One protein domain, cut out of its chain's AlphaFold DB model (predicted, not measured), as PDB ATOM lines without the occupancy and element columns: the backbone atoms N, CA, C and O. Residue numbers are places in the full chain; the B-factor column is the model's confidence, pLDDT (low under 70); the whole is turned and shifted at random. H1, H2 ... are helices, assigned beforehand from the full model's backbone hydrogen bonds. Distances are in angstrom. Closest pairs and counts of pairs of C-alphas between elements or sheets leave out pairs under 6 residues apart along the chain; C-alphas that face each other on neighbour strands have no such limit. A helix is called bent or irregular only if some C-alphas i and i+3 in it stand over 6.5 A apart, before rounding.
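Overview. This is residues 3 to 102 and 205 to 256 of the 257 residues of an uncharacterized protein of Nonlabens ulvanivorans (UniProt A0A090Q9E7). Four long helices stand in a row in the order H5, H4, H6, H8, each running against its neighbour in the row. The short H2, near the middle of the whole, packs on H6 and H3; H3 packs on H4, and H1 lies beyond H3, touching no helix. The printed part has 152 residues with eight named helices, H1 to H8 in order along the chain, and no named strand; its class is all helix. It is compact, with a radius of gyration of the C-alphas of 16.6 A, and elongated in outline, spanning 56 by 35 by 29 A.

Along the chain. Find C-alpha 3 at (122.427, 185.772, 150.338); from there H1, residues 3 to 18, runs 23.4 A. It is neither bent nor irregular, but only just: C-alphas 7 and 10 are 6.3 A apart. Next come H2, residues 31 to 37, and H3, residues 42 to 55, 19.7 A. H4, residues 58 to 75, covers 25.3 A. Look for C-alpha 77 at (120.853, 179.156, 177.704), where H5, residues 77 to 100, begins its 34.4 A; it is irregular, with C-alphas 78 and 81 8.1 A apart, and has a kink of 30 degrees near residue 84. After the cut you meet H6, residues 211 to 227, 24.4 A; H7, residues 232 to 235; and H8, residues 237 to 254, 26.4 A, ending at (136.634, 199.958, 178.915).

Arrangement. Start at the two hubs, H4 and H6, which touch four helices each. They touch each other at a steep tilt of 38 degrees, opposite ways, closest at the C-alphas of Gly 63 and Phe 222, 4.8 A. H6 touches H8 at a steep tilt of 44 degrees, opposite ways; the closest C-alphas, Gly 216 and Ser 242, are 5.0 A apart. H6 and H7 touch only at the corner, with C-alphas 227 and 233 closest at 5.8 A. H2 touches H6, C-alphas 35 and 215 being closest at 5.1 A. H3, H4 and H5 form an up-and-down bundle, each helix running against the one before. In it, H3 and H4 make a hairpin, C-alphas 52 and 61 being closest at 6.1 A. H4 and H5 make another, with C-alphas 72 and 80 closest at 6.4 A. H1 and H3 are near each other. In H2, H3, H4 and H6 every O i to N i+4 pair is within hydrogen-bond range; H1 has 10 of 12, H5 18 of 20 and H8 13 of 14, and H7 is too short for such a pair.

Size, cuts and confidence. The two C-alphas farthest apart, Gly 20 and Asn 256, are 56.8 A apart. Residues 103 to 204 are not printed, and C-alphas 102 and 205 are 44.0 A apart across the cut. The link from H1 to H2 is long. Mean pLDDT of the printed part is 84.8; residues 3 to 6, 8 to 9, 16 to 17 and 20 to 27 are under 70.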
ATOM      1  N   GLY A   3     123.058 186.642 151.335       57.19
ATOM      2  CA  GLY A   3     122.427 185.772 150.338       57.19
ATOM      3  C   GLY A   3     123.310 185.521 149.115       57.19
ATOM      4  O   GLY A   3     123.233 184.446 148.536       57.19
ATOM      5  N   GLY A   4     124.194 186.466 148.770       63.84
ATOM      6  CA  GLY A   4     125.094 186.335 147.623       63.84
ATOM      7  C   GLY A   4     126.008 185.116 147.723       63.84
ATOM      8  O   GLY A   4     126.109 184.363 146.762       63.84
ATOM      9  N   SER A   5     126.595 184.850 148.895       59.28
ATOM     10  CA  SER A   5     127.434 183.662 149.077       59.28
ATOM     11  C   SER A   5     126.613 182.381 148.975       59.28
ATOM     12  O   SER A   5     127.035 181.469 148.283       59.28
ATOM     13  N   VAL A   6     125.417 182.329 149.572       65.31
ATOM     14  CA  VAL A   6     124.530 181.151 149.510       65.31
ATOM     15  C   VAL A   6     124.055 180.864 148.078       65.31
ATOM     16  O   VAL A   6     123.969 179.703 147.700       65.31
ATOM     17  N   ILE A   7     123.797 181.898 147.271       70.62
ATOM     18  CA  ILE A   7     123.403 181.774 145.854       70.62
ATOM     19  C   ILE A   7     124.587 181.353 144.974       70.62
ATOM     20  O   ILE A   7     124.412 180.581 144.033       70.62
ATOM     21  N   LEU A   8     125.799 181.818 145.283       69.06
ATOM     22  CA  LEU A   8     127.002 181.439 144.541       69.06
ATOM     23  C   LEU A   8     127.379 179.966 144.739       69.06
ATOM     24  O   LEU A   8     128.024 179.395 143.866       69.06
ATOM     25  N   LEU A   9     126.960 179.332 145.839       68.81
ATOM     26  CA  LEU A   9     127.273 177.928 146.124       68.81
ATOM     27  C   LEU A   9     126.723 176.930 145.093       68.81
ATOM     28  O   LEU A   9     127.527 176.164 144.563       68.81
ATOM     29  N   PRO A  10     125.417 176.906 144.762       70.88
ATOM     30  CA  PRO A  10     124.901 176.009 143.731       70.88
ATOM     31  C   PRO A  10     125.479 176.321 142.345       70.88
ATOM     32  O   PRO A  10     125.703 175.400 141.565       70.88
ATOM     33  N   ILE A  11     125.790 177.591 142.053       74.06
ATOM     34  CA  ILE A  11     126.432 177.995 140.792       74.06
ATOM     35  C   ILE A  11     127.853 177.423 140.713       74.06
ATOM     36  O   ILE A  11     128.200 176.770 139.732       74.06
ATOM     37  N   ALA A  12     128.660 177.608 141.761       70.38
ATOM     38  CA  ALA A  12     130.006 177.054 141.839       70.38
ATOM     39  C   ALA A  12     129.976 175.520 141.771       70.38
ATOM     40  O   ALA A  12     130.717 174.933 140.987       70.38
ATOM     41  N   TYR A  13     129.075 174.875 142.524       70.69
ATOM     42  CA  TYR A  13     128.853 173.427 142.471       70.69
ATOM     43  C   TYR A  13     128.599 172.954 141.037       70.69
ATOM     44  O   TYR A  13     129.262 172.031 140.567       70.69
ATOM     45  N   PHE A  14     127.660 173.594 140.337       73.00
ATOM     46  CA  PHE A  14     127.280 173.209 138.983       73.00
ATOM     47  C   PHE A  14     128.448 173.360 138.002       73.00
ATOM     48  O   PHE A  14     128.728 172.433 137.246       73.00
ATOM     49  N   ILE A  15     129.178 174.479 138.073       76.69
ATOM     50  CA  ILE A  15     130.356 174.731 137.232       76.69
ATOM     51  C   ILE A  15     131.422 173.649 137.458       76.69
ATOM     52  O   ILE A  15     131.862 173.023 136.494       76.69
ATOM     53  N   TYR A  16     131.797 173.363 138.709       67.94
ATOM     54  CA  TYR A  16     132.833 172.364 139.007       67.94
ATOM     55  C   TYR A  16     132.400 170.935 138.656       67.94
ATOM     56  O   TYR A  16     133.179 170.191 138.062       67.94
ATOM     57  N   SER A  17     131.151 170.574 138.955       68.06
ATOM     58  CA  SER A  17     130.585 169.269 138.595       68.06
ATOM     59  C   SER A  17     130.577 169.062 137.074       68.06
ATOM     60  O   SER A  17     131.012 168.021 136.584       68.06
ATOM     61  N   SER A  18     130.179 170.087 136.307       76.62
ATOM     62  CA  SER A  18     130.156 170.034 134.836       76.62
ATOM     63  C   SER A  18     131.543 169.880 134.202       76.62
ATOM     64  O   SER A  18     131.665 169.321 133.116       76.62
ATOM     65  N   ALA A  19     132.597 170.309 134.901       76.75
ATOM     66  CA  ALA A  19     133.985 170.163 134.473       76.75
ATOM     67  C   ALA A  19     134.595 168.788 134.826       76.75
ATOM     68  O   ALA A  19     135.806 168.607 134.718       76.75
ATOM     69  N   GLY A  20     133.790 167.823 135.294       67.38
ATOM     70  CA  GLY A  20     134.269 166.506 135.732       67.38
ATOM     71  C   GLY A  20     135.049 166.547 137.050       67.38
ATOM     72  O   GLY A  20     135.657 165.554 137.459       67.38
ATOM     73  N   VAL A  21     135.041 167.691 137.743       62.09
ATOM     74  CA  VAL A  21     135.707 167.846 139.031       62.09
ATOM     75  C   VAL A  21     134.780 167.297 140.115       62.09
ATOM     76  O   VAL A  21     133.981 168.008 140.715       62.09
ATOM     77  N   ASN A  22     134.950 166.014 140.433       55.44
ATOM     78  CA  ASN A  22     134.221 165.326 141.512       55.44
ATOM     79  C   ASN A  22     134.593 165.817 142.930       55.44
ATOM     80  O   ASN A  22     134.102 165.288 143.931       55.44
ATOM     81  N   ARG A  23     135.496 166.802 143.034       48.72
ATOM     82  CA  ARG A  23     135.910 167.457 144.277       48.72
ATOM     83  C   ARG A  23     135.658 168.951 144.189       48.72
ATOM     84  O   ARG A  23     136.419 169.684 143.568       48.72
ATOM     85  N   ILE A  24     134.688 169.432 144.944       53.28
ATOM     86  CA  ILE A  24     134.531 170.867 145.161       53.28
ATOM     87  C   ILE A  24     135.558 171.273 146.217       53.28
ATOM     88  O   ILE A  24     135.232 171.445 147.379       53.28
ATOM     89  N   ALA A  25     136.842 171.298 145.859       47.72
ATOM     90  CA  ALA A  25     137.917 171.566 146.815       47.72
ATOM     91  C   ALA A  25     137.956 173.046 147.246       47.72
ATOM     92  O   ALA A  25     138.446 173.356 148.332       47.72
ATOM     93  N   ILE A  26     137.383 173.939 146.434       56.94
ATOM     94  CA  ILE A  26     137.408 175.392 146.617       56.94
ATOM     95  C   ILE A  26     135.994 175.871 146.973       56.94
ATOM     96  O   ILE A  26     135.305 176.494 146.168       56.94
ATOM     97  N   PHE A  27     135.525 175.523 148.171       63.56
ATOM     98  CA  PHE A  27     134.361 176.195 148.749       63.56
ATOM     99  C   PHE A  27     134.822 177.480 149.443       63.56
ATOM    100  O   PHE A  27     135.895 177.480 150.054       63.56
ATOM    101  N   PRO A  28     134.032 178.567 149.385       70.56
ATOM    102  CA  PRO A  28     134.272 179.712 150.245       70.56
ATOM    103  C   PRO A  28     134.207 179.278 151.720       70.56
ATOM    104  O   PRO A  28     133.454 178.355 152.043       70.56
ATOM    105  N   PRO A  29     134.959 179.947 152.610       82.62
ATOM    106  CA  PRO A  29     134.949 179.663 154.040       82.62
ATOM    107  C   PRO A  29     133.510 179.657 154.591       82.62
ATOM    108  O   PRO A  29     132.811 180.677 154.550       82.62
ATOM    109  N   LEU A  30     133.042 178.490 155.054       90.25
ATOM    110  CA  LEU A  30     131.679 178.286 155.568       90.25
ATOM    111  C   LEU A  30     131.536 178.726 157.035       90.25
ATOM    112  O   LEU A  30     130.419 178.825 157.544       90.25
ATOM    113  N   GLU A  31     132.640 179.063 157.695       92.75
ATOM    114  CA  GLU A  31     132.718 179.448 159.103       92.75
ATOM    115  C   GLU A  31     131.950 180.757 159.357       92.75
ATOM    116  O   GLU A  31     131.150 180.859 160.290       92.75
ATOM    117  N   LEU A  32     132.126 181.756 158.481       92.06
ATOM    118  CA  LEU A  32     131.449 183.055 158.576       92.06
ATOM    119  C   LEU A  32     129.931 182.985 158.325       92.06
ATOM    120  O   LEU A  32     129.178 183.530 159.146       92.06
ATOM    121  N   PRO A  33     129.429 182.370 157.230       91.94
ATOM    122  CA  PRO A  33     127.991 182.227 157.050       91.94
ATOM    123  C   PRO A  33     127.391 181.380 158.175       91.94
ATOM    124  O   PRO A  33     126.360 181.771 158.720       91.94
ATOM    125  N   PHE A  34     128.052 180.303 158.610       94.19
ATOM    126  CA  PHE A  34     127.587 179.518 159.752       94.19
ATOM    127  C   PHE A  34     127.418 180.383 161.010       94.19
ATOM    128  O   PHE A  34     126.310 180.479 161.544       94.19
ATOM    129  N   ALA A  35     128.466 181.111 161.416       94.88
ATOM    130  CA  ALA A  35     128.427 182.014 162.567       94.88
ATOM    131  C   ALA A  35     127.334 183.094 162.447       94.88
ATOM    132  O   ALA A  35     126.648 183.409 163.420       94.88
ATOM    133  N   SER A  36     127.124 183.630 161.242       93.12
ATOM    134  CA  SER A  36     126.107 184.653 160.964       93.12
ATOM    135  C   SER A  36     124.674 184.132 161.100       93.12
ATOM    136  O   SER A  36     123.788 184.855 161.573       93.12
ATOM    137  N   TYR A  37     124.426 182.888 160.682       92.81
ATOM    138  CA  TYR A  37     123.093 182.287 160.680       92.81
ATOM    139  C   TYR A  37     122.732 181.554 161.982       92.81
ATOM    140  O   TYR A  37     121.553 181.266 162.177       92.81
ATOM    141  N   LEU A  38     123.662 181.391 162.938       92.81
ATOM    142  CA  LEU A  38     123.351 180.950 164.314       92.81
ATOM    143  C   LEU A  38     122.298 181.834 165.009       92.81
ATOM    144  O   LEU A  38     121.473 181.356 165.794       92.81
ATOM    145  N   GLN A  39     122.307 183.132 164.699       89.50
ATOM    146  CA  GLN A  39     121.343 184.117 165.204       89.50
ATOM    147  C   GLN A  39     120.207 184.427 164.220       89.50
ATOM    148  O   GLN A  39     119.352 185.264 164.507       89.50
ATOM    149  N   GLY A  40     120.254 183.835 163.027       87.31
ATOM    150  CA  GLY A  40     119.407 184.191 161.899       87.31
ATOM    151  C   GLY A  40     118.252 183.218 161.684       87.31
ATOM    152  O   GLY A  40     117.629 182.720 162.619       87.31
ATOM    153  N   ASN A  41     117.954 182.978 160.408       87.44
ATOM    154  CA  ASN A  41     116.910 182.053 159.996       87.44
ATOM    155  C   ASN A  41     117.380 180.593 160.196       87.44
ATOM    156  O   ASN A  41     118.368 180.203 159.565       87.44
ATOM    157  N   PRO A  42     116.675 179.774 161.005       86.06
ATOM    158  CA  PRO A  42     117.058 178.385 161.265       86.06
ATOM    159  C   PRO A  42     117.060 177.505 160.007       86.06
ATOM    160  O   PRO A  42     117.850 176.573 159.934       86.06
ATOM    161  N   LEU A  43     116.244 177.815 158.993       85.06
ATOM    162  CA  LEU A  43     116.241 177.069 157.730       85.06
ATOM    163  C   LEU A  43     117.557 177.249 156.967       85.06
ATOM    164  O   LEU A  43     118.111 176.287 156.445       85.06
ATOM    165  N   ILE A  44     118.094 178.473 156.949       86.56
ATOM    166  CA  ILE A  44     119.380 178.749 156.297       86.56
ATOM    167  C   ILE A  44     120.527 178.122 157.100       86.56
ATOM    168  O   ILE A  44     121.479 177.625 156.509       86.56
ATOM    169  N   LEU A  45     120.424 178.081 158.433       89.31
ATOM    170  CA  LEU A  45     121.392 177.372 159.272       89.31
ATOM    171  C   LEU A  45     121.427 175.867 158.957       89.31
ATOM    172  O   LEU A  45     122.513 175.315 158.798       89.31
ATOM    173  N   ILE A  46     120.261 175.221 158.819       86.56
ATOM    174  CA  ILE A  46     120.166 173.813 158.399       86.56
ATOM    175  C   ILE A  46     120.796 173.627 157.016       86.56
ATOM    176  O   ILE A  46     121.596 172.717 156.831       86.56
ATOM    177  N   LEU A  47     120.498 174.511 156.059       86.00
ATOM    178  CA  LEU A  47     121.095 174.455 154.726       86.00
ATOM    179  C   LEU A  47     122.629 174.549 154.781       86.00
ATOM    180  O   LEU A  47     123.310 173.775 154.117       86.00
ATOM    181  N   ILE A  48     123.186 175.454 155.591       89.06
ATOM    182  CA  ILE A  48     124.641 175.581 155.764       89.06
ATOM    183  C   ILE A  48     125.230 174.329 156.417       89.06
ATOM    184  O   ILE A  48     126.286 173.880 155.991       89.06
ATOM    185  N   LEU A  49     124.555 173.732 157.403       88.62
ATOM    186  CA  LEU A  49     124.991 172.463 157.996       88.62
ATOM    187  C   LEU A  49     125.017 171.330 156.966       88.62
ATOM    188  O   LEU A  49     125.993 170.589 156.912       88.62
ATOM    189  N   ILE A  50     123.992 171.236 156.113       84.94
ATOM    190  CA  ILE A  50     123.963 170.279 155.000       84.94
ATOM    191  C   ILE A  50     125.131 170.548 154.045       84.94
ATOM    192  O   ILE A  50     125.803 169.614 153.625       84.94
ATOM    193  N   LEU A  51     125.430 171.809 153.733       85.69
ATOM    194  CA  LEU A  51     126.566 172.159 152.877       85.69
ATOM    195  C   LEU A  51     127.914 171.787 153.510       85.69
ATOM    196  O   LEU A  51     128.756 171.216 152.823       85.69
ATOM    197  N   ILE A  52     128.112 172.053 154.806       88.38
ATOM    198  CA  ILE A  52     129.314 171.639 155.553       88.38
ATOM    199  C   ILE A  52     129.449 170.111 155.532       88.38
ATOM    200  O   ILE A  52     130.545 169.585 155.335       88.38
ATOM    201  N   LEU A  53     128.335 169.394 155.685       85.56
ATOM    202  CA  LEU A  53     128.307 167.940 155.619       85.56
ATOM    203  C   LEU A  53     128.698 167.424 154.228       85.56
ATOM    204  O   LEU A  53     129.609 166.606 154.108       85.56
ATOM    205  N   LEU A  54     128.055 167.943 153.179       81.44
ATOM    206  CA  LEU A  54     128.317 167.583 151.782       81.44
ATOM    207  C   LEU A  54     129.716 168.003 151.314       81.44
ATOM    208  O   LEU A  54     130.245 167.431 150.364       81.44
ATOM    209  N   TYR A  55     130.345 168.972 151.982       82.00
ATOM    210  CA  TYR A  55     131.738 169.327 151.730       82.00
ATOM    211  C   TYR A  55     132.711 168.221 152.176       82.00
ATOM    212  O   TYR A  55     133.812 168.094 151.637       82.00
ATOM    213  N   GLY A  56     132.311 167.380 153.136       76.88
ATOM    214  CA  GLY A  56     133.051 166.182 153.526       76.88
ATOM    215  C   GLY A  56     134.378 166.455 154.245       76.88
ATOM    216  O   GLY A  56     135.217 165.552 154.333       76.88
ATOM    217  N   LYS A  57     134.601 167.680 154.749       85.00
ATOM    218  CA  LYS A  57     135.716 167.989 155.659       85.00
ATOM    219  C   LYS A  57     135.295 167.760 157.109       85.00
ATOM    220  O   LYS A  57     134.597 168.578 157.704       85.00
ATOM    221  N   ARG A  58     135.800 166.667 157.692       86.38
ATOM    222  CA  ARG A  58     135.553 166.260 159.090       86.38
ATOM    223  C   ARG A  58     135.867 167.383 160.094       86.38
ATOM    224  O   ARG A  58     135.072 167.631 160.993       86.38
ATOM    225  N   ALA A  59     136.963 168.115 159.875       89.06
ATOM    226  CA  ALA A  59     137.384 169.249 160.704       89.06
ATOM    227  C   ALA A  59     136.333 170.372 160.778       89.06
ATOM    228  O   ALA A  59     136.000 170.837 161.866       89.06
ATOM    229  N   GLN A  60     135.762 170.768 159.635       92.06
ATOM    230  CA  GLN A  60     134.732 171.811 159.585       92.06
ATOM    231  C   GLN A  60     133.412 171.345 160.196       92.06
ATOM    232  O   GLN A  60     132.745 172.127 160.868       92.06
ATOM    233  N   LEU A  61     133.040 170.074 160.010       91.69
ATOM    234  CA  LEU A  61     131.855 169.511 160.658       91.69
ATOM    235  C   LEU A  61     132.003 169.532 162.187       91.69
ATOM    236  O   LEU A  61     131.101 169.999 162.882       91.69
ATOM    237  N   ALA A  62     133.156 169.100 162.709       91.75
ATOM    238  CA  ALA A  62     133.459 169.164 164.137       91.75
ATOM    239  C   ALA A  62     133.448 170.614 164.656       91.75
ATOM    240  O   ALA A  62     132.805 170.903 165.667       91.75
ATOM    241  N   GLY A  63     134.081 171.539 163.923       95.06
ATOM    242  CA  GLY A  63     134.061 172.973 164.218       95.06
ATOM    243  C   GLY A  63     132.641 173.540 164.288       95.06
ATOM    244  O   GLY A  63     132.294 174.215 165.260       95.06
ATOM    245  N   ALA A  64     131.782 173.201 163.323       95.50
ATOM    246  CA  ALA A  64     130.390 173.639 163.271       95.50
ATOM    247  C   ALA A  64     129.569 173.125 164.457       95.50
ATOM    248  O   ALA A  64     128.901 173.913 165.132       95.50
ATOM    249  N   LEU A  65     129.641 171.822 164.740       94.50
ATOM    250  CA  LEU A  65     128.891 171.193 165.828       94.50
ATOM    251  C   LEU A  65     129.302 171.760 167.189       94.50
ATOM    252  O   LEU A  65     128.448 172.172 167.976       94.50
ATOM    253  N   MET A  66     130.604 171.859 167.450       95.81
ATOM    254  CA  MET A  66     131.096 172.383 168.722       95.81
ATOM    255  C   MET A  66     130.805 173.880 168.881       95.81
ATOM    256  O   MET A  66     130.433 174.322 169.968       95.81
ATOM    257  N   THR A  67     130.884 174.659 167.798       96.69
ATOM    258  CA  THR A  67     130.489 176.077 167.804       96.69
ATOM    259  C   THR A  67     128.996 176.242 168.062       96.69
ATOM    260  O   THR A  67     128.604 177.131 168.814       96.69
ATOM    261  N   PHE A  68     128.149 175.384 167.489       95.50
ATOM    262  CA  PHE A  68     126.708 175.386 167.746       95.50
ATOM    263  C   PHE A  68     126.399 175.116 169.223       95.50
ATOM    264  O   PHE A  68     125.638 175.863 169.843       95.50
ATOM    265  N   VAL A  69     127.041 174.102 169.812       94.62
ATOM    266  CA  VAL A  69     126.917 173.784 171.243       94.62
ATOM    267  C   VAL A  69     127.399 174.955 172.103       94.62
ATOM    268  O   VAL A  69     126.667 175.417 172.983       94.62
ATOM    269  N   ALA A  70     128.585 175.500 171.814       94.81
ATOM    270  CA  ALA A  70     129.129 176.659 172.516       94.81
ATOM    271  C   ALA A  70     128.200 177.876 172.406       94.81
ATOM    272  O   ALA A  70     127.951 178.555 173.401       94.81
ATOM    273  N   TYR A  71     127.613 178.123 171.233       94.69
ATOM    274  CA  TYR A  71     126.663 179.208 171.020       94.69
ATOM    275  C   TYR A  71     125.418 179.072 171.906       94.69
ATOM    276  O   TYR A  71     124.997 180.044 172.542       94.69
ATOM    277  N   ILE A  72     124.848 177.869 172.007       93.88
ATOM    278  CA  ILE A  72     123.689 177.612 172.871       93.88
ATOM    279  C   ILE A  72     124.053 177.862 174.334       93.88
ATOM    280  O   ILE A  72     123.338 178.590 175.031       93.88
ATOM    281  N   ILE A  73     125.179 177.304 174.783       92.88
ATOM    282  CA  ILE A  73     125.649 177.423 176.166       92.88
ATOM    283  C   ILE A  73     125.979 178.876 176.507       92.88
ATOM    284  O   ILE A  73     125.667 179.324 177.603       92.88
ATOM    285  N   LEU A  74     126.593 179.645 175.613       92.25
ATOM    286  CA  LEU A  74     127.054 180.996 175.940       92.25
ATOM    287  C   LEU A  74     125.966 182.057 175.746       92.25
ATOM    288  O   LEU A  74     125.839 182.950 176.586       92.25
ATOM    289  N   PHE A  75     125.144 181.941 174.697       92.25
ATOM    290  CA  PHE A  75     124.242 183.015 174.264       92.25
ATOM    291  C   PHE A  75     122.750 182.686 174.359       92.25
ATOM    292  O   PHE A  75     121.935 183.603 174.436       92.25
ATOM    293  N   GLN A  76     122.354 181.409 174.356       91.81
ATOM    294  CA  GLN A  76     120.939 181.012 174.286       91.81
ATOM    295  C   GLN A  76     120.526 180.021 175.384       91.81
ATOM    296  O   GLN A  76     119.592 179.246 175.179       91.81
ATOM    297  N   LYS A  77     121.142 180.077 176.578       89.56
ATOM    298  CA  LYS A  77     120.853 179.156 177.704       89.56
ATOM    299  C   LYS A  77     119.355 178.954 177.971       89.56
ATOM    300  O   LYS A  77     118.906 177.832 178.167       89.56
ATOM    301  N   LYS A  78     118.562 180.032 177.920       91.69
ATOM    302  CA  LYS A  78     117.105 179.995 178.164       91.69
ATOM    303  C   LYS A  78     116.303 179.271 177.074       91.69
ATOM    304  O   LYS A  78     115.149 178.932 177.294       91.69
ATOM    305  N   LYS A  79     116.886 179.060 175.892       90.19
ATOM    306  CA  LYS A  79     116.250 178.414 174.735       90.19
ATOM    307  C   LYS A  79     116.846 177.036 174.440       90.19
ATOM    308  O   LYS A  79     116.639 176.525 173.343       90.19
ATOM    309  N   ILE A  80     117.568 176.431 175.388       91.25
ATOM    310  CA  ILE A  80     118.267 175.154 175.180       91.25
ATOM    311  C   ILE A  80     117.338 174.053 174.651       91.25
ATOM    312  O   ILE A  80     117.684 173.398 173.676       91.25
ATOM    313  N   PHE A  81     116.115 173.941 175.182       88.94
ATOM    314  CA  PHE A  81     115.125 172.961 174.721       88.94
ATOM    315  C   PHE A  81     114.726 173.151 173.252       88.94
ATOM    316  O   PHE A  81     114.631 172.178 172.510       88.94
ATOM    317  N   LYS A  82     114.562 174.401 172.795       89.31
ATOM    318  CA  LYS A  82     114.267 174.703 171.383       89.31
ATOM    319  C   LYS A  82     115.400 174.228 170.471       89.31
ATOM    320  O   LYS A  82     115.142 173.660 169.415       89.31
ATOM    321  N   TYR A  83     116.647 174.474 170.865       87.81
ATOM    322  CA  TYR A  83     117.806 174.048 170.083       87.81
ATOM    323  C   TYR A  83     118.054 172.538 170.166       87.81
ATOM    324  O   TYR A  83     118.506 171.955 169.188       87.81
ATOM    325  N   LEU A  84     117.693 171.892 171.276       87.69
ATOM    326  CA  LEU A  84     117.721 170.438 171.404       87.69
ATOM    327  C   LEU A  84     116.712 169.781 170.451       87.69
ATOM    328  O   LEU A  84     117.077 168.858 169.732       87.69
ATOM    329  N   MET A  85     115.488 170.314 170.351       87.44
ATOM    330  CA  MET A  85     114.523 169.874 169.333       87.44
ATOM    331  C   MET A  85     115.047 170.068 167.907       87.44
ATOM    332  O   MET A  85     114.887 169.183 167.071       87.44
ATOM    333  N   LEU A  86     115.705 171.199 167.628       86.88
ATOM    334  CA  LEU A  86     116.351 171.429 166.333       86.88
ATOM    335  C   LEU A  86     117.452 170.392 166.059       86.88
ATOM    336  O   LEU A  86     117.576 169.932 164.930       86.88
ATOM    337  N   GLY A  87     118.213 170.001 167.084       86.06
ATOM    338  CA  GLY A  87     119.206 168.931 167.006       86.06
ATOM    339  C   GLY A  87     118.585 167.579 166.664       86.06
ATOM    340  O   GLY A  87     119.080 166.905 165.769       86.06
ATOM    341  N   ILE A  88     117.461 167.220 167.294       87.94
ATOM    342  CA  ILE A  88     116.715 165.988 166.978       87.94
ATOM    343  C   ILE A  88     116.248 165.997 165.518       87.94
ATOM    344  O   ILE A  88     116.474 165.031 164.796       87.94
ATOM    345  N   ILE A  89     115.650 167.103 165.055       88.12
ATOM    346  CA  ILE A  89     115.253 167.258 163.646       88.12
ATOM    347  C   ILE A  89     116.478 167.133 162.732       88.12
ATOM    348  O   ILE A  89     116.412 166.460 161.707       88.12
ATOM    349  N   GLY A  90     117.601 167.740 163.115       85.94
ATOM    350  CA  GLY A  90     118.866 167.639 162.393       85.94
ATOM    351  C   GLY A  90     119.367 166.201 162.268       85.94
ATOM    352  O   GLY A  90     119.779 165.815 161.181       85.94
ATOM    353  N   ILE A  91     119.274 165.397 163.333       87.31
ATOM    354  CA  ILE A  91     119.636 163.971 163.317       87.31
ATOM    355  C   ILE A  91     118.720 163.194 162.367       87.31
ATOM    356  O   ILE A  91     119.218 162.425 161.556       87.31
ATOM    357  N   ILE A  92     117.405 163.430 162.404       88.75
ATOM    358  CA  ILE A  92     116.456 162.768 161.492       88.75
ATOM    359  C   ILE A  92     116.797 163.096 160.033       88.75
ATOM    360  O   ILE A  92     116.906 162.198 159.203       88.75
ATOM    361  N   VAL A  93     117.007 164.381 159.722       86.19
ATOM    362  CA  VAL A  93     117.407 164.826 158.378       86.19
ATOM    363  C   VAL A  93     118.739 164.198 157.976       86.19
ATOM    364  O   VAL A  93     118.892 163.770 156.837       86.19
ATOM    365  N   PHE A  94     119.690 164.114 158.904       85.38
ATOM    366  CA  PHE A  94     120.985 163.492 158.672       85.38
ATOM    367  C   PHE A  94     120.857 162.005 158.320       85.38
ATOM    368  O   PHE A  94     121.426 161.588 157.316       85.38
ATOM    369  N   THR A  95     120.061 161.233 159.063       87.44
ATOM    370  CA  THR A  95     119.806 159.814 158.764       87.44
ATOM    371  C   THR A  95     119.177 159.634 157.383       87.44
ATOM    372  O   THR A  95     119.663 158.832 156.592       87.44
ATOM    373  N   VAL A  96     118.165 160.443 157.044       87.56
ATOM    374  CA  VAL A  96     117.542 160.411 155.709       87.56
ATOM    375  C   VAL A  96     118.563 160.725 154.615       87.56
ATOM    376  O   VAL A  96     118.564 160.087 153.566       87.56
ATOM    377  N   ILE A  97     119.449 161.697 154.846       83.56
ATOM    378  CA  ILE A  97     120.508 162.042 153.896       83.56
ATOM    379  C   ILE A  97     121.482 160.870 153.712       83.56
ATOM    380  O   ILE A  97     121.815 160.558 152.571       83.56
ATOM    381  N   LEU A  98     121.910 160.211 154.794       83.06
ATOM    382  CA  LEU A  98     122.805 159.050 154.719       83.06
ATOM    383  C   LEU A  98     122.199 157.903 153.900       83.06
ATOM    384  O   LEU A  98     122.903 157.294 153.099       83.06
ATOM    385  N   GLU A  99     120.904 157.638 154.075       85.25
ATOM    386  CA  GLU A  99     120.194 156.574 153.357       85.25
ATOM    387  C   GLU A  99     119.973 156.910 151.875       85.25
ATOM    388  O   GLU A  99     120.227 156.080 151.007       85.25
ATOM    389  N   GLN A 100     119.507 158.126 151.570       84.88
ATOM    390  CA  GLN A 100     119.099 158.511 150.211       84.88
ATOM    391  C   GLN A 100     120.269 158.914 149.306       84.88
ATOM    392  O   GLN A 100     120.145 158.878 148.084       84.88
ATOM    393  N   PHE A 101     121.396 159.327 149.885       81.00
ATOM    394  CA  PHE A 101     122.558 159.824 149.146       81.00
ATOM    395  C   PHE A 101     123.824 159.012 149.456       81.00
ATOM    396  O   PHE A 101     124.926 159.558 149.435       81.00
ATOM    397  N   SER A 102     123.690 157.712 149.723       79.81
ATOM    398  CA  SER A 102     124.807 156.804 150.035       79.81
ATOM    399  C   SER A 102     125.939 156.836 148.994       79.81
ATOM    400  O   SER A 102     127.116 156.792 149.358       79.81
ATOM    401  N   ASN A 205     133.046 188.809 177.387       78.50
ATOM    402  CA  ASN A 205     132.380 189.828 178.184       78.50
ATOM    403  C   ASN A 205     130.872 189.902 177.898       78.50
ATOM    404  O   ASN A 205     130.433 190.349 176.839       78.50
ATOM    405  N   LYS A 206     130.065 189.512 178.896       77.31
ATOM    406  CA  LYS A 206     128.594 189.518 178.822       77.31
ATOM    407  C   LYS A 206     127.982 190.913 178.663       77.31
ATOM    408  O   LYS A 206     126.855 190.999 178.185       77.31
ATOM    409  N   ARG A 207     128.682 191.983 179.061       75.12
ATOM    410  CA  ARG A 207     128.171 193.360 178.950       75.12
ATOM    411  C   ARG A 207     128.108 193.848 177.500       75.12
ATOM    412  O   ARG A 207     127.328 194.742 177.201       75.12
ATOM    413  N   TYR A 208     128.878 193.239 176.592       70.75
ATOM    414  CA  TYR A 208     129.116 193.760 175.235       70.75
ATOM    415  C   TYR A 208     128.575 192.851 174.127       70.75
ATOM    416  O   TYR A 208     129.072 192.831 173.001       70.75
ATOM    417  N   VAL A 209     127.544 192.075 174.455       86.38
ATOM    418  CA  VAL A 209     126.971 191.059 173.573       86.38
ATOM    419  C   VAL A 209     125.969 191.703 172.614       86.38
ATOM    420  O   VAL A 209     124.763 191.707 172.854       86.38
ATOM    421  N   ASP A 210     126.473 192.243 171.507       91.00
ATOM    422  CA  ASP A 210     125.653 192.590 170.345       91.00
ATOM    423  C   ASP A 210     125.658 191.472 169.286       91.00
ATOM    424  O   ASP A 210     126.317 190.435 169.418       91.00
ATOM    425  N   ARG A 211     124.892 191.676 168.208       91.19
ATOM    426  CA  ARG A 211     124.802 190.723 167.096       91.19
ATOM    427  C   ARG A 211     126.176 190.418 166.481       91.19
ATOM    428  O   ARG A 211     126.529 189.258 166.304       91.19
ATOM    429  N   ASN A 212     126.961 191.446 166.183       92.31
ATOM    430  CA  ASN A 212     128.246 191.303 165.501       92.31
ATOM    431  C   ASN A 212     129.308 190.669 166.412       92.31
ATOM    432  O   ASN A 212     130.123 189.881 165.942       92.31
ATOM    433  N   TYR A 213     129.274 190.961 167.715       93.56
ATOM    434  CA  TYR A 213     130.080 190.322 168.751       93.56
ATOM    435  C   TYR A 213     129.849 188.818 168.766       93.56
ATOM    436  O   TYR A 213     130.804 188.051 168.709       93.56
ATOM    437  N   ILE A 214     128.587 188.386 168.767       94.50
ATOM    438  CA  ILE A 214     128.259 186.960 168.740       94.50
ATOM    439  C   ILE A 214     128.764 186.295 167.457       94.50
ATOM    440  O   ILE A 214     129.308 185.194 167.533       94.50
ATOM    441  N   VAL A 215     128.619 186.945 166.298       94.81
ATOM    442  CA  VAL A 215     129.139 186.414 165.026       94.81
ATOM    443  C   VAL A 215     130.659 186.289 165.070       94.81
ATOM    444  O   VAL A 215     131.176 185.211 164.794       94.81
ATOM    445  N   GLY A 216     131.375 187.345 165.467       94.75
ATOM    446  CA  GLY A 216     132.836 187.327 165.568       94.75
ATOM    447  C   GLY A 216     133.344 186.283 166.564       94.75
ATOM    448  O   GLY A 216     134.282 185.551 166.270       94.75
ATOM    449  N   TYR A 217     132.676 186.153 167.709       95.75
ATOM    450  CA  TYR A 217     133.032 185.181 168.740       95.75
ATOM    451  C   TYR A 217     132.745 183.736 168.306       95.75
ATOM    452  O   TYR A 217     133.573 182.852 168.510       95.75
ATOM    453  N   SER A 218     131.605 183.489 167.652       96.12
ATOM    454  CA  SER A 218     131.267 182.160 167.120       96.12
ATOM    455  C   SER A 218     132.191 181.766 165.964       96.12
ATOM    456  O   SER A 218     132.618 180.621 165.894       96.12
ATOM    457  N   LEU A 219     132.549 182.718 165.097       95.94
ATOM    458  CA  LEU A 219     133.543 182.526 164.040       95.94
ATOM    459  C   LEU A 219     134.908 182.141 164.624       95.94
ATOM    460  O   LEU A 219     135.537 181.202 164.144       95.94
ATOM    461  N   PHE A 220     135.343 182.833 165.682       96.19
ATOM    462  CA  PHE A 220     136.603 182.525 166.349       96.19
ATOM    463  C   PHE A 220     136.598 181.122 166.972       96.19
ATOM    464  O   PHE A 220     137.546 180.374 166.754       96.19
ATOM    465  N   ILE A 221     135.523 180.728 167.673       96.56
ATOM    466  CA  ILE A 221     135.377 179.358 168.203       96.56
ATOM    467  C   ILE A 221     135.464 178.328 167.078       96.56
ATOM    468  O   ILE A 221     136.179 177.339 167.221       96.56
ATOM    469  N   PHE A 222     134.762 178.562 165.968       96.38
ATOM    470  CA  PHE A 222     134.752 177.639 164.840       96.38
ATOM    471  C   PHE A 222     136.167 177.377 164.341       96.38
ATOM    472  O   PHE A 222     136.599 176.226 164.297       96.38
ATOM    473  N   ILE A 223     136.901 178.445 164.023       94.50
ATOM    474  CA  ILE A 223     138.254 178.338 163.475       94.50
ATOM    475  C   ILE A 223     139.214 177.757 164.514       94.50
ATOM    476  O   ILE A 223     140.054 176.927 164.171       94.50
ATOM    477  N   PHE A 224     139.075 178.145 165.785       94.62
ATOM    478  CA  PHE A 224     139.884 177.610 166.876       94.62
ATOM    479  C   PHE A 224     139.735 176.089 166.993       94.62
ATOM    480  O   PHE A 224     140.737 175.385 167.075       94.62
ATOM    481  N   ILE A 225     138.510 175.563 166.931       94.12
ATOM    482  CA  ILE A 225     138.258 174.117 167.000       94.12
ATOM    483  C   ILE A 225     138.739 173.412 165.732       94.12
ATOM    484  O   ILE A 225     139.389 172.372 165.814       94.12
ATOM    485  N   GLU A 226     138.482 173.994 164.561       92.06
ATOM    486  CA  GLU A 226     138.975 173.466 163.287       92.06
ATOM    487  C   GLU A 226     140.512 173.383 163.248       92.06
ATOM    488  O   GLU A 226     141.071 172.490 162.604       92.06
ATOM    489  N   SER A 227     141.201 174.270 163.974       90.69
ATOM    490  CA  SER A 227     142.664 174.342 163.989       90.69
ATOM    491  C   SER A 227     143.345 173.117 164.591       90.69
ATOM    492  O   SER A 227     144.478 172.797 164.234       90.69
ATOM    493  N   PHE A 228     142.641 172.376 165.447       89.06
ATOM    494  CA  PHE A 228     143.135 171.107 165.976       89.06
ATOM    495  C   PHE A 228     143.168 170.005 164.915       89.06
ATOM    496  O   PHE A 228     143.754 168.964 165.151       89.06
ATOM    497  N   PHE A 229     142.568 170.203 163.743       86.06
ATOM    498  CA  PHE A 229     142.498 169.173 162.702       86.06
ATOM    499  C   PHE A 229     143.042 169.640 161.348       86.06
ATOM    500  O   PHE A 229     143.202 168.831 160.433       86.06
ATOM    501  N   SER A 230     143.267 170.943 161.187       84.75
ATOM    502  CA  SER A 230     143.797 171.542 159.965       84.75
ATOM    503  C   SER A 230     144.545 172.837 160.275       84.75
ATOM    504  O   SER A 230     144.314 173.442 161.318       84.75
ATOM    505  N   TYR A 231     145.371 173.326 159.346       82.06
ATOM    506  CA  TYR A 231     146.125 174.583 159.481       82.06
ATOM    507  C   TYR A 231     145.250 175.858 159.332       82.06
ATOM    508  O   TYR A 231     145.647 176.852 158.722       82.06
ATOM    509  N   SER A 232     144.016 175.845 159.848       84.75
ATOM    510  CA  SER A 232     142.986 176.869 159.593       84.75
ATOM    511  C   SER A 232     143.305 178.249 160.182       84.75
ATOM    512  O   SER A 232     142.908 179.261 159.593       84.75
ATOM    513  N   LEU A 233     144.055 178.307 161.295       86.56
ATOM    514  CA  LEU A 233     144.418 179.553 161.996       86.56
ATOM    515  C   LEU A 233     145.194 180.540 161.117       86.56
ATOM    516  O   LEU A 233     145.059 181.746 161.301       86.56
ATOM    517  N   PHE A 234     145.996 180.030 160.181       80.81
ATOM    518  CA  PHE A 234     146.898 180.836 159.353       80.81
ATOM    519  C   PHE A 234     146.515 180.839 157.872       80.81
ATOM    520  O   PHE A 234     146.890 181.757 157.150       80.81
ATOM    521  N   VAL A 235     145.746 179.846 157.415       76.94
ATOM    522  CA  VAL A 235     145.250 179.805 156.029       76.94
ATOM    523  C   VAL A 235     144.134 180.824 155.809       76.94
ATOM    524  O   VAL A 235     144.014 181.377 154.716       76.94
ATOM    525  N   THR A 236     143.312 181.089 156.829       81.62
ATOM    526  CA  THR A 236     142.165 181.991 156.691       81.62
ATOM    527  C   THR A 236     142.403 183.319 157.419       81.62
ATOM    528  O   THR A 236     142.690 183.327 158.617       81.62
ATOM    529  N   PRO A 237     142.204 184.481 156.762       88.19
ATOM    530  CA  PRO A 237     142.303 185.778 157.440       88.19
ATOM    531  C   PRO A 237     141.201 185.971 158.496       88.19
ATOM    532  O   PRO A 237     141.273 186.879 159.323       88.19
ATOM    533  N   LEU A 238     140.178 185.108 158.493       91.44
ATOM    534  CA  LEU A 238     139.037 185.152 159.401       91.44
ATOM    535  C   LEU A 238     139.440 184.997 160.875       91.44
ATOM    536  O   LEU A 238     138.818 185.626 161.736       91.44
ATOM    537  N   ALA A 239     140.497 184.236 161.177       92.25
ATOM    538  CA  ALA A 239     141.027 184.124 162.535       92.25
ATOM    539  C   ALA A 239     141.533 185.485 163.039       92.25
ATOM    540  O   ALA A 239     141.052 186.000 164.045       92.25
ATOM    541  N   ALA A 240     142.439 186.120 162.290       93.56
ATOM    542  CA  ALA A 240     143.003 187.419 162.650       93.56
ATOM    543  C   ALA A 240     141.928 188.516 162.729       93.56
ATOM    544  O   ALA A 240     141.904 189.293 163.685       93.56
ATOM    545  N   VAL A 241     140.998 188.543 161.766       93.81
ATOM    546  CA  VAL A 241     139.888 189.508 161.739       93.81
ATOM    547  C   VAL A 241     138.969 189.336 162.951       93.81
ATOM    548  O   VAL A 241     138.625 190.326 163.598       93.81
ATOM    549  N   SER A 242     138.588 188.101 163.289       94.81
ATOM    550  CA  SER A 242     137.715 187.841 164.443       94.81
ATOM    551  C   SER A 242     138.389 188.211 165.764       94.81
ATOM    552  O   SER A 242     137.783 188.918 166.568       94.81
ATOM    553  N   ILE A 243     139.660 187.845 165.961       94.56
ATOM    554  CA  ILE A 243     140.442 188.228 167.146       94.56
ATOM    555  C   ILE A 243     140.544 189.754 167.265       94.56
ATOM    556  O   ILE A 243     140.236 190.312 168.320       94.56
ATOM    557  N   GLY A 244     140.945 190.435 166.185       94.25
ATOM    558  CA  GLY A 244     141.095 191.891 166.165       94.25
ATOM    559  C   GLY A 244     139.788 192.606 166.503       94.25
ATOM    560  O   GLY A 244     139.769 193.506 167.343       94.25
ATOM    561  N   TYR A 245     138.675 192.145 165.928       93.50
ATOM    562  CA  TYR A 245     137.348 192.669 166.232       93.50
ATOM    563  C   TYR A 245     136.961 192.469 167.708       93.50
ATOM    564  O   TYR A 245     136.523 193.421 168.360       93.50
ATOM    565  N   LEU A 246     137.158 191.269 168.265       93.31
ATOM    566  CA  LEU A 246     136.838 190.975 169.669       93.31
ATOM    567  C   LEU A 246     137.657 191.840 170.639       93.31
ATOM    568  O   LEU A 246     137.106 192.393 171.597       93.31
ATOM    569  N   LYS A 247     138.956 192.017 170.373       91.75
ATOM    570  CA  LYS A 247     139.833 192.873 171.186       91.75
ATOM    571  C   LYS A 247     139.450 194.346 171.076       91.75
ATOM    572  O   LYS A 247     139.315 195.002 172.107       91.75
ATOM    573  N   PHE A 248     139.182 194.847 169.869       90.94
ATOM    574  CA  PHE A 248     138.734 196.227 169.659       90.94
ATOM    575  C   PHE A 248     137.455 196.546 170.445       90.94
ATOM    576  O   PHE A 248     137.392 197.568 171.134       90.94
ATOM    577  N   ARG A 249     136.444 195.664 170.391       88.38
ATOM    578  CA  ARG A 249     135.192 195.857 171.144       88.38
ATOM    579  C   ARG A 249     135.412 195.831 172.657       88.38
ATOM    580  O   ARG A 249     134.772 196.611 173.351       88.38
ATOM    581  N   THR A 250     136.323 194.991 173.146       85.88
ATOM    582  CA  THR A 250     136.657 194.905 174.579       85.88
ATOM    583  C   THR A 250     137.380 196.159 175.087       85.88
ATOM    584  O   THR A 250     137.101 196.621 176.186       85.88
ATOM    585  N   ILE A 251     138.284 196.735 174.288       85.38
ATOM    586  CA  ILE A 251     139.009 197.965 174.652       85.38
ATOM    587  C   ILE A 251     138.074 199.176 174.598       85.38
ATOM    588  O   ILE A 251     138.017 199.964 175.540       85.38
ATOM    589  N   SER A 252     137.303 199.311 173.516       82.88
ATOM    590  CA  SER A 252     136.426 200.469 173.299       82.88
ATOM    591  C   SER A 252     135.385 200.629 174.402       82.88
ATOM    592  O   SER A 252     134.962 201.739 174.703       82.88
ATOM    593  N   SER A 253     134.944 199.530 175.008       75.75
ATOM    594  CA  SER A 253     134.003 199.589 176.116       75.75
ATOM    595  C   SER A 253     134.653 199.975 177.441       75.75
ATOM    596  O   SER A 253     134.043 200.732 178.180       75.75
ATOM    597  N   SER A 254     135.894 199.549 177.708       79.12
ATOM    598  CA  SER A 254     136.634 199.958 178.915       79.12
ATOM    599  C   SER A 254     136.928 201.460 178.995       79.12
ATOM    600  O   SER A 254     137.149 201.973 180.080       79.12
ATOM    601  N   ILE A 255     136.928 202.160 177.855       82.38
ATOM    602  CA  ILE A 255     137.138 203.616 177.781       82.38
ATOM    603  C   ILE A 255     135.846 204.392 178.092       82.38
ATOM    604  O   ILE A 255     135.903 205.558 178.466       82.38
ATOM    605  N   ASN A 256     134.682 203.764 177.901       72.69
ATOM    606  CA  ASN A 256     133.375 204.403 178.076       72.69
ATOM    607  C   ASN A 256     132.745 204.136 179.462       72.69
ATOM    608  O   ASN A 256     131.611 204.562 179.682       72.69
TER     609      ASN A 256